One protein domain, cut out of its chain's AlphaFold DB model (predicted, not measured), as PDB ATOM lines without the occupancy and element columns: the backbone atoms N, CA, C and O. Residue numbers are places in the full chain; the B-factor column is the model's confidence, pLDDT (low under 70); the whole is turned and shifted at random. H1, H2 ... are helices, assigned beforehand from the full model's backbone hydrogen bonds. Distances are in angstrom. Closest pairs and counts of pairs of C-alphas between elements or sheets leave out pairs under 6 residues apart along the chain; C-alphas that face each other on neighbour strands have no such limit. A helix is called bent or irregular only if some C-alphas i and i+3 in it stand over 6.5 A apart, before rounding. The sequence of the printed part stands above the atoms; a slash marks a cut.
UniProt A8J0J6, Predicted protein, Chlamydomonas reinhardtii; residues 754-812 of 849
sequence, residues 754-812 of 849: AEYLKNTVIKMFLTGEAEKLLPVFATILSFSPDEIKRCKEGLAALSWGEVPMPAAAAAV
ATOM      1  N   ALA A 754      77.705 132.304  86.693       61.22
ATOM      2  CA  ALA A 754      77.960 133.740  86.704       61.22
ATOM      3  C   ALA A 754      77.620 134.343  88.077       61.22
ATOM      4  O   ALA A 754      78.260 135.296  88.512       61.22
ATOM      5  N   GLU A 755      76.667 133.738  88.789       65.62
ATOM      6  CA  GLU A 755      76.301 134.085  90.159       65.62
ATOM      7  C   GLU A 755      77.347 133.631  91.194       65.62
ATOM      8  O   GLU A 755      77.687 134.402  92.092       65.62
ATOM      9  N   TYR A 756      77.950 132.446  91.038       70.19
ATOM     10  CA  TYR A 756      79.059 132.004  91.894       70.19
ATOM     11  C   TYR A 756      80.317 132.858  91.669       70.19
ATOM     12  O   TYR A 756      80.970 133.268  92.632       70.19
ATOM     13  N   LEU A 757      80.624 133.191  90.410       76.44
ATOM     14  CA  LEU A 757      81.712 134.106  90.062       76.44
ATOM     15  C   LEU A 757      81.451 135.505  90.640       76.44
ATOM     16  O   LEU A 757      82.291 136.012  91.376       76.44
ATOM     17  N   LYS A 758      80.269 136.090  90.403       75.94
ATOM     18  CA  LYS A 758      79.824 137.376  90.973       75.94
ATOM     19  C   LYS A 758      79.973 137.413  92.495       75.94
ATOM     20  O   LYS A 758      80.593 138.332  93.023       75.94
ATOM     21  N   ASN A 759      79.465 136.403  93.201       77.25
ATOM     22  CA  ASN A 759      79.526 136.349  94.662       77.25
ATOM     23  C   ASN A 759      80.968 136.172  95.176       77.25
ATOM     24  O   ASN A 759      81.337 136.778  96.182       77.25
ATOM     25  N   THR A 760      81.809 135.417  94.462       76.12
ATOM     26  CA  THR A 760      83.243 135.282  94.773       76.12
ATOM     27  C   THR A 760      83.996 136.596  94.549       76.12
ATOM     28  O   THR A 760      84.790 136.998  95.398       76.12
ATOM     29  N   VAL A 761      83.714 137.302  93.450       77.50
ATOM     30  CA  VAL A 761      84.325 138.597  93.105       77.50
ATOM     31  C   VAL A 761      83.948 139.669  94.127       77.50
ATOM     32  O   VAL A 761      84.840 140.320  94.665       77.50
ATOM     33  N   ILE A 762      82.659 139.800  94.465       80.44
ATOM     34  CA  ILE A 762      82.178 140.736  95.495       80.44
ATOM     35  C   ILE A 762      82.856 140.445  96.838       80.44
ATOM     36  O   ILE A 762      83.384 141.357  97.472       80.44
ATOM     37  N   LYS A 763      82.899 139.173  97.260       78.88
ATOM     38  CA  LYS A 763      83.512 138.783  98.536       78.88
ATOM     39  C   LYS A 763      85.006 139.114  98.591       78.88
ATOM     40  O   LYS A 763      85.451 139.661  99.591       78.88
ATOM     41  N   MET A 764      85.758 138.821  97.528       77.38
ATOM     42  CA  MET A 764      87.207 139.068  97.475       77.38
ATOM     43  C   MET A 764      87.565 140.556  97.339       77.38
ATOM     44  O   MET A 764      88.593 140.972  97.868       77.38
ATOM     45  N   PHE A 765      86.720 141.374  96.699       75.75
ATOM     46  CA  PHE A 765      86.867 142.835  96.732       75.75
ATOM     47  C   PHE A 765      86.619 143.396  98.140       75.75
ATOM     48  O   PHE A 765      87.422 144.189  98.623       75.75
ATOM     49  N   LEU A 766      85.563 142.944  98.827       74.88
ATOM     50  CA  LEU A 766      85.245 143.384 100.194       74.88
ATOM     51  C   LEU A 766      86.302 142.974 101.236       74.88
ATOM     52  O   LEU A 766      86.425 143.643 102.257       74.88
ATOM     53  N   THR A 767      87.071 141.908 100.994       80.19
ATOM     54  CA  THR A 767      88.188 141.491 101.863       80.19
ATOM     55  C   THR A 767      89.558 142.009 101.410       80.19
ATOM     56  O   THR A 767      90.564 141.624 101.999       80.19
ATOM     57  N   GLY A 768      89.632 142.835 100.360       77.06
ATOM     58  CA  GLY A 768      90.896 143.351  99.815       77.06
ATOM     59  C   GLY A 768      91.780 142.309  99.112       77.06
ATOM     60  O   GLY A 768      92.874 142.633  98.661       77.06
ATOM     61  N   GLU A 769      91.319 141.067  98.951       83.12
ATOM     62  CA  GLU A 769      92.098 139.963  98.364       83.12
ATOM     63  C   GLU A 769      91.986 139.896  96.825       83.12
ATOM     64  O   GLU A 769      92.148 138.833  96.221       83.12
ATOM     65  N   ALA A 770      91.702 141.028  96.171       78.12
ATOM     66  CA  ALA A 770      91.378 141.108  94.745       78.12
ATOM     67  C   ALA A 770      92.460 140.508  93.823       78.12
ATOM     68  O   ALA A 770      92.129 139.920  92.793       78.12
ATOM     69  N   GLU A 771      93.741 140.553  94.208       79.94
ATOM     70  CA  GLU A 771      94.829 139.914  93.453       79.94
ATOM     71  C   GLU A 771      94.639 138.397  93.274       79.94
ATOM     72  O   GLU A 771      95.026 137.843  92.242       79.94
ATOM     73  N   LYS A 772      93.994 137.714  94.233       82.38
ATOM     74  CA  LYS A 772      93.719 136.268  94.161       82.38
ATOM     75  C   LYS A 772      92.664 135.917  93.107       82.38
ATOM     76  O   LYS A 772      92.623 134.775  92.654       82.38
ATOM     77  N   LEU A 773      91.844 136.882  92.677       81.19
ATOM     78  CA  LEU A 773      90.914 136.709  91.555       81.19
ATOM     79  C   LEU A 773      91.629 136.740  90.201       81.19
ATOM     80  O   LEU A 773      91.117 136.176  89.236       81.19
ATOM     81  N   LEU A 774      92.788 137.401  90.092       82.62
ATOM     82  CA  LEU A 774      93.390 137.680  88.790       82.62
ATOM     83  C   LEU A 774      93.775 136.411  87.998       82.62
ATOM     84  O   LEU A 774      93.499 136.388  86.801       82.62
ATOM     85  N   PRO A 775      94.310 135.324  88.598       79.69
ATOM     86  CA  PRO A 775      94.506 134.055  87.887       79.69
ATOM     87  C   PRO A 775      93.194 133.416  87.405       79.69
ATOM     88  O   PRO A 775      93.167 132.772  86.357       79.69
ATOM     89  N   VAL A 776      92.093 133.610  88.141       79.81
ATOM     90  CA  VAL A 776      90.763 133.096  87.776       79.81
ATOM     91  C   VAL A 776      90.216 133.876  86.580       79.81
ATOM     92  O   VAL A 776      89.855 133.269  85.575       79.81
ATOM     93  N   PHE A 777      90.244 135.212  86.633       78.38
ATOM     94  CA  PHE A 777      89.875 136.058  85.495       78.38
ATOM     95  C   PHE A 777      90.751 135.803  84.272       78.38
ATOM     96  O   PHE A 777      90.218 135.670  83.177       78.38
ATOM     97  N   ALA A 778      92.064 135.652  84.446       80.94
ATOM     98  CA  ALA A 778      92.975 135.326  83.355       80.94
ATOM     99  C   ALA A 778      92.635 133.989  82.679       80.94
ATOM    100  O   ALA A 778      92.728 133.877  81.460       80.94
ATOM    101  N   THR A 779      92.192 132.995  83.455       78.25
ATOM    102  CA  THR A 779      91.770 131.687  82.930       78.25
ATOM    103  C   THR A 779      90.418 131.765  82.211       78.25
ATOM    104  O   THR A 779      90.249 131.143  81.167       78.25
ATOM    105  N   ILE A 780      89.459 132.537  82.736       77.62
ATOM    106  CA  ILE A 780      88.105 132.675  82.162       77.62
ATOM    107  C   ILE A 780      88.108 133.569  80.913       77.62
ATOM    108  O   ILE A 780      87.499 133.227  79.904       77.62
ATOM    109  N   LEU A 781      88.811 134.703  80.962       80.12
ATOM    110  CA  LEU A 781      88.892 135.696  79.884       80.12
ATOM    111  C   LEU A 781      90.084 135.467  78.939       80.12
ATOM    112  O   LEU A 781      90.287 136.247  78.015       80.12
ATOM    113  N   SER A 782      90.855 134.392  79.145       80.44
ATOM    114  CA  SER A 782      92.011 134.001  78.318       80.44
ATOM    115  C   SER A 782      93.103 135.079  78.187       80.44
ATOM    116  O   SER A 782      93.692 135.235  77.117       80.44
ATOM    117  N   PHE A 783      93.387 135.823  79.265       76.19
ATOM    118  CA  PHE A 783      94.411 136.877  79.263       76.19
ATOM    119  C   PHE A 783      95.807 136.317  78.959       76.19
ATOM    120  O   PHE A 783      96.244 135.321  79.545       76.19
ATOM    121  N   SER A 784      96.548 137.017  78.102       76.94
ATOM    122  CA  SER A 784      97.970 136.763  77.874       76.94
ATOM    123  C   SER A 784      98.819 137.095  79.116       76.94
ATOM    124  O   SER A 784      98.408 137.907  79.952       76.94
ATOM    125  N   PRO A 785     100.040 136.536  79.248       84.19
ATOM    126  CA  PRO A 785     100.941 136.858  80.360       84.19
ATOM    127  C   PRO A 785     101.216 138.361  80.531       84.19
ATOM    128  O   PRO A 785     101.339 138.831  81.663       84.19
ATOM    129  N   ASP A 786     101.251 139.119  79.432       77.44
ATOM    130  CA  ASP A 786     101.463 140.568  79.446       77.44
ATOM    131  C   ASP A 786     100.239 141.336  79.962       77.44
ATOM    132  O   ASP A 786     100.389 142.322  80.683       77.44
ATOM    133  N   GLU A 787      99.023 140.886  79.649       76.56
ATOM    134  CA  GLU A 787      97.787 141.468  80.190       76.56
ATOM    135  C   GLU A 787      97.652 141.170  81.686       76.56
ATOM    136  O   GLU A 787      97.374 142.078  82.467       76.56
ATOM    137  N   ILE A 788      97.972 139.941  82.116       83.00
ATOM    138  CA  ILE A 788      98.066 139.591  83.542       83.00
ATOM    139  C   ILE A 788      99.076 140.504  84.250       83.00
ATOM    140  O   ILE A 788      98.798 140.988  85.347       83.00
ATOM    141  N   LYS A 789     100.236 140.773  83.632       84.12
ATOM    142  CA  LYS A 789     101.255 141.672  84.192       84.12
ATOM    143  C   LYS A 789     100.732 143.105  84.333       84.12
ATOM    144  O   LYS A 789     100.798 143.641  85.436       84.12
ATOM    145  N   ARG A 790     100.117 143.675  83.289       79.81
ATOM    146  CA  ARG A 790      99.507 145.022  83.339       79.81
ATOM    147  C   ARG A 790      98.403 145.126  84.392       79.81
ATOM    148  O   ARG A 790      98.320 146.131  85.089       79.81
ATOM    149  N   CYS A 791      97.574 144.093  84.551       78.94
ATOM    150  CA  CYS A 791      96.546 144.071  85.592       78.94
ATOM    151  C   CYS A 791      97.141 144.024  87.009       78.94
ATOM    152  O   CYS A 791      96.592 144.667  87.900       78.94
ATOM    153  N   LYS A 792      98.267 143.326  87.228       84.31
ATOM    154  CA  LYS A 792      99.004 143.389  88.506       84.31
ATOM    155  C   LYS A 792      99.616 144.766  88.746       84.31
ATOM    156  O   LYS A 792      99.503 145.287  89.845       84.31
ATOM    157  N   GLU A 793     100.223 145.363  87.724       82.19
ATOM    158  CA  GLU A 793     100.811 146.706  87.803       82.19
ATOM    159  C   GLU A 793      99.744 147.767  88.126       82.19
ATOM    160  O   GLU A 793      99.963 148.612  88.989       82.19
ATOM    161  N   GLY A 794      98.549 147.666  87.531       78.94
ATOM    162  CA  GLY A 794      97.403 148.521  87.863       78.94
ATOM    163  C   GLY A 794      96.834 148.295  89.272       78.94
ATOM    164  O   GLY A 794      96.512 149.261  89.958       78.94
ATOM    165  N   LEU A 795      96.744 147.040  89.736       79.50
ATOM    166  CA  LEU A 795      96.341 146.715  91.114       79.50
ATOM    167  C   LEU A 795      97.347 147.240  92.153       79.50
ATOM    168  O   LEU A 795      96.932 147.761  93.186       79.50
ATOM    169  N   ALA A 796      98.646 147.163  91.857       78.44
ATOM    170  CA  ALA A 796      99.702 147.715  92.701       78.44
ATOM    171  C   ALA A 796      99.651 149.253  92.760       78.44
ATOM    172  O   ALA A 796      99.697 149.823  93.845       78.44
ATOM    173  N   ALA A 797      99.473 149.934  91.621       75.94
ATOM    174  CA  ALA A 797      99.331 151.393  91.587       75.94
ATOM    175  C   ALA A 797      98.091 151.887  92.363       75.94
ATOM    176  O   ALA A 797      98.137 152.928  93.021       75.94
ATOM    177  N   LEU A 798      96.994 151.118  92.337       73.38
ATOM    178  CA  LEU A 798      95.800 151.384  93.144       73.38
ATOM    179  C   LEU A 798      96.040 151.156  94.646       73.38
ATOM    180  O   LEU A 798      95.581 151.965  95.450       73.38
ATOM    181  N   SER A 799      96.762 150.102  95.043       73.88
ATOM    182  CA  SER A 799      97.046 149.828  96.462       73.88
ATOM    183  C   SER A 799      98.094 150.765  97.072       73.88
ATOM    184  O   SER A 799      98.062 151.001  98.277       73.88
ATOM    185  N   TRP A 800      98.963 151.361  96.249       75.94
ATOM    186  CA  TRP A 800      99.889 152.432  96.640       75.94
ATOM    187  C   TRP A 800      99.250 153.834  96.625       75.94
ATOM    188  O   TRP A 800      99.888 154.800  97.037       75.94
ATOM    189  N   GLY A 801      97.992 153.966  96.185       65.62
ATOM    190  CA  GLY A 801      97.259 155.239  96.170       65.62
ATOM    191  C   GLY A 801      97.758 156.259  95.137       65.62
ATOM    192  O   GLY A 801      97.373 157.424  95.191       65.62
ATOM    193  N   GLU A 802      98.596 155.838  94.187       52.09
ATOM    194  CA  GLU A 802      99.375 156.724  93.306       52.09
ATOM    195  C   GLU A 802      98.580 157.234  92.081       52.09
ATOM    196  O   GLU A 802      99.108 157.939  91.221       52.09
ATOM    197  N   VAL A 803      97.283 156.909  91.992       46.53
ATOM    198  CA  VAL A 803      96.387 157.328  90.900       46.53
ATOM    199  C   VAL A 803      95.187 158.109  91.455       46.53
ATOM    200  O   VAL A 803      94.363 157.534  92.170       46.53
ATOM    201  N   PRO A 804      95.007 159.400  91.106       50.50
ATOM    202  CA  PRO A 804      93.862 160.176  91.568       50.50
ATOM    203  C   PRO A 804      92.556 159.686  90.918       50.50
ATOM    204  O   PRO A 804      92.366 159.755  89.701       50.50
ATOM    205  N   MET A 805      91.619 159.247  91.764       50.34
ATOM    206  CA  MET A 805      90.331 158.636  91.393       50.34
ATOM    207  C   MET A 805      89.484 159.363  90.318       50.34
ATOM    208  O   MET A 805      88.835 158.654  89.543       50.34
ATOM    209  N   PRO A 806      89.478 160.711  90.177       50.12
ATOM    210  CA  PRO A 806      88.707 161.380  89.122       50.12
ATOM    211  C   PRO A 806      89.043 160.920  87.693       50.12
ATOM    212  O   PRO A 806      88.157 160.872  86.842       50.12
ATOM    213  N   ALA A 807      90.297 160.538  87.423       48.69
ATOM    214  CA  ALA A 807      90.712 160.082  86.095       48.69
ATOM    215  C   ALA A 807      90.164 158.684  85.748       48.69
ATOM    216  O   ALA A 807      89.807 158.424  84.598       48.69
ATOM    217  N   ALA A 808      90.054 157.796  86.743       49.38
ATOM    218  CA  ALA A 808      89.521 156.449  86.556       49.38
ATOM    219  C   ALA A 808      88.013 156.472  86.250       49.38
ATOM    220  O   ALA A 808      87.559 155.757  85.358       49.38
ATOM    221  N   ALA A 809      87.252 157.340  86.928       50.06
ATOM    222  CA  ALA A 809      85.825 157.525  86.666       50.06
ATOM    223  C   ALA A 809      85.563 157.971  85.214       50.06
ATOM    224  O   ALA A 809      84.779 157.339  84.505       50.06
ATOM    225  N   ALA A 810      86.292 158.986  84.732       54.69
ATOM    226  CA  ALA A 810      86.147 159.501  83.368       54.69
ATOM    227  C   ALA A 810      86.453 158.450  82.278       54.69
ATOM    228  O   ALA A 810      85.785 158.414  81.244       54.69
ATOM    229  N   ALA A 811      87.428 157.562  82.508       51.16
ATOM    230  CA  ALA A 811      87.753 156.477  81.577       51.16
ATOM    231  C   ALA A 811      86.652 155.398  81.502       51.16
ATOM    232  O   ALA A 811      86.401 154.833  80.431       51.16
ATOM    233  N   VAL A 812      85.968 155.124  82.619       57.53
ATOM    234  CA  VAL A 812      84.842 154.177  82.671       57.53
ATOM    235  C   VAL A 812      83.590 154.775  82.023       57.53
ATOM    236  O   VAL A 812      82.967 154.096  81.207       57.53
TER     237      VAL A 812
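AT A GLANCE: This is residues 754 to 812 of the 849 residues of the protein "Predicted protein" of Chlamydomonas reinhardtii (UniProt A8J0J6). Three helices follow one another in a loose zigzag, H1, H2 and H3, each folding back beside the one before, with H2 in the middle. After H3 the backbone turns back into a short last helix, H4, which touches no helix and sticks out to one side with residues 804 to 812, which stand free. The printed part has 59 residues with four named helices, in the order H1, H2, H3, H4, and no named strand; the class is all helix. It is only just loose, close to compact, with a radius of gyration of the C-alphas of 12.6 A, and it spans 31 by 26 by 20 A.

IN THESE COORDINATES: H1, residues 754 to 766, begins at C-alpha 754 at (77.960, 133.740, 86.704) and is 18.1 A long from first to last C-alpha. H2, residues 770 to 780, measures 15.5 A; it is irregular, but only just: C-alphas 772 and 775 are 6.7 A apart. H3, residues 785 to 799, is the longest helix at 21.0 A and begins at C-alpha 785 at (100.941, 136.858, 80.360). H4, residues 805 to 812, measures 11.2 A and ends at C-alpha 812 at (84.842, 154.177, 82.671).

HOW THE PARTS SIT: H1 touches H2 with its residues 761 to 764 alone; the closest C-alphas are those of Met 764 and Ala 770, 5.4 A apart. These two form a helical hairpin at a shallow tilt of 24 degrees, opposite ways. H2 and H3 touch too, closest at the C-alphas of Ala 778 and Ile 788, 6.6 A apart. They form a second helical hairpin at a shallow tilt of 22 degrees, opposite ways. H1 and H3 are apart, and H4 is apart from H1, H2 and H3. In H1, H3 and H4 every O i to N i+4 pair is within hydrogen-bond range; in H2 4 of 7 are.

THE WHOLE: The C-alphas of Glu 755 and Glu 802 are the two farthest apart, at 32.5 A. Without residues 804 to 812, which stand free, the body spans 32 by 26 by 13 A. The printed part has no cut, and its three links are tight. The mean pLDDT of the printed part is 72.8; residues 754 to 755 and 801 to 812 are under 70, and the mean of H4 is 51.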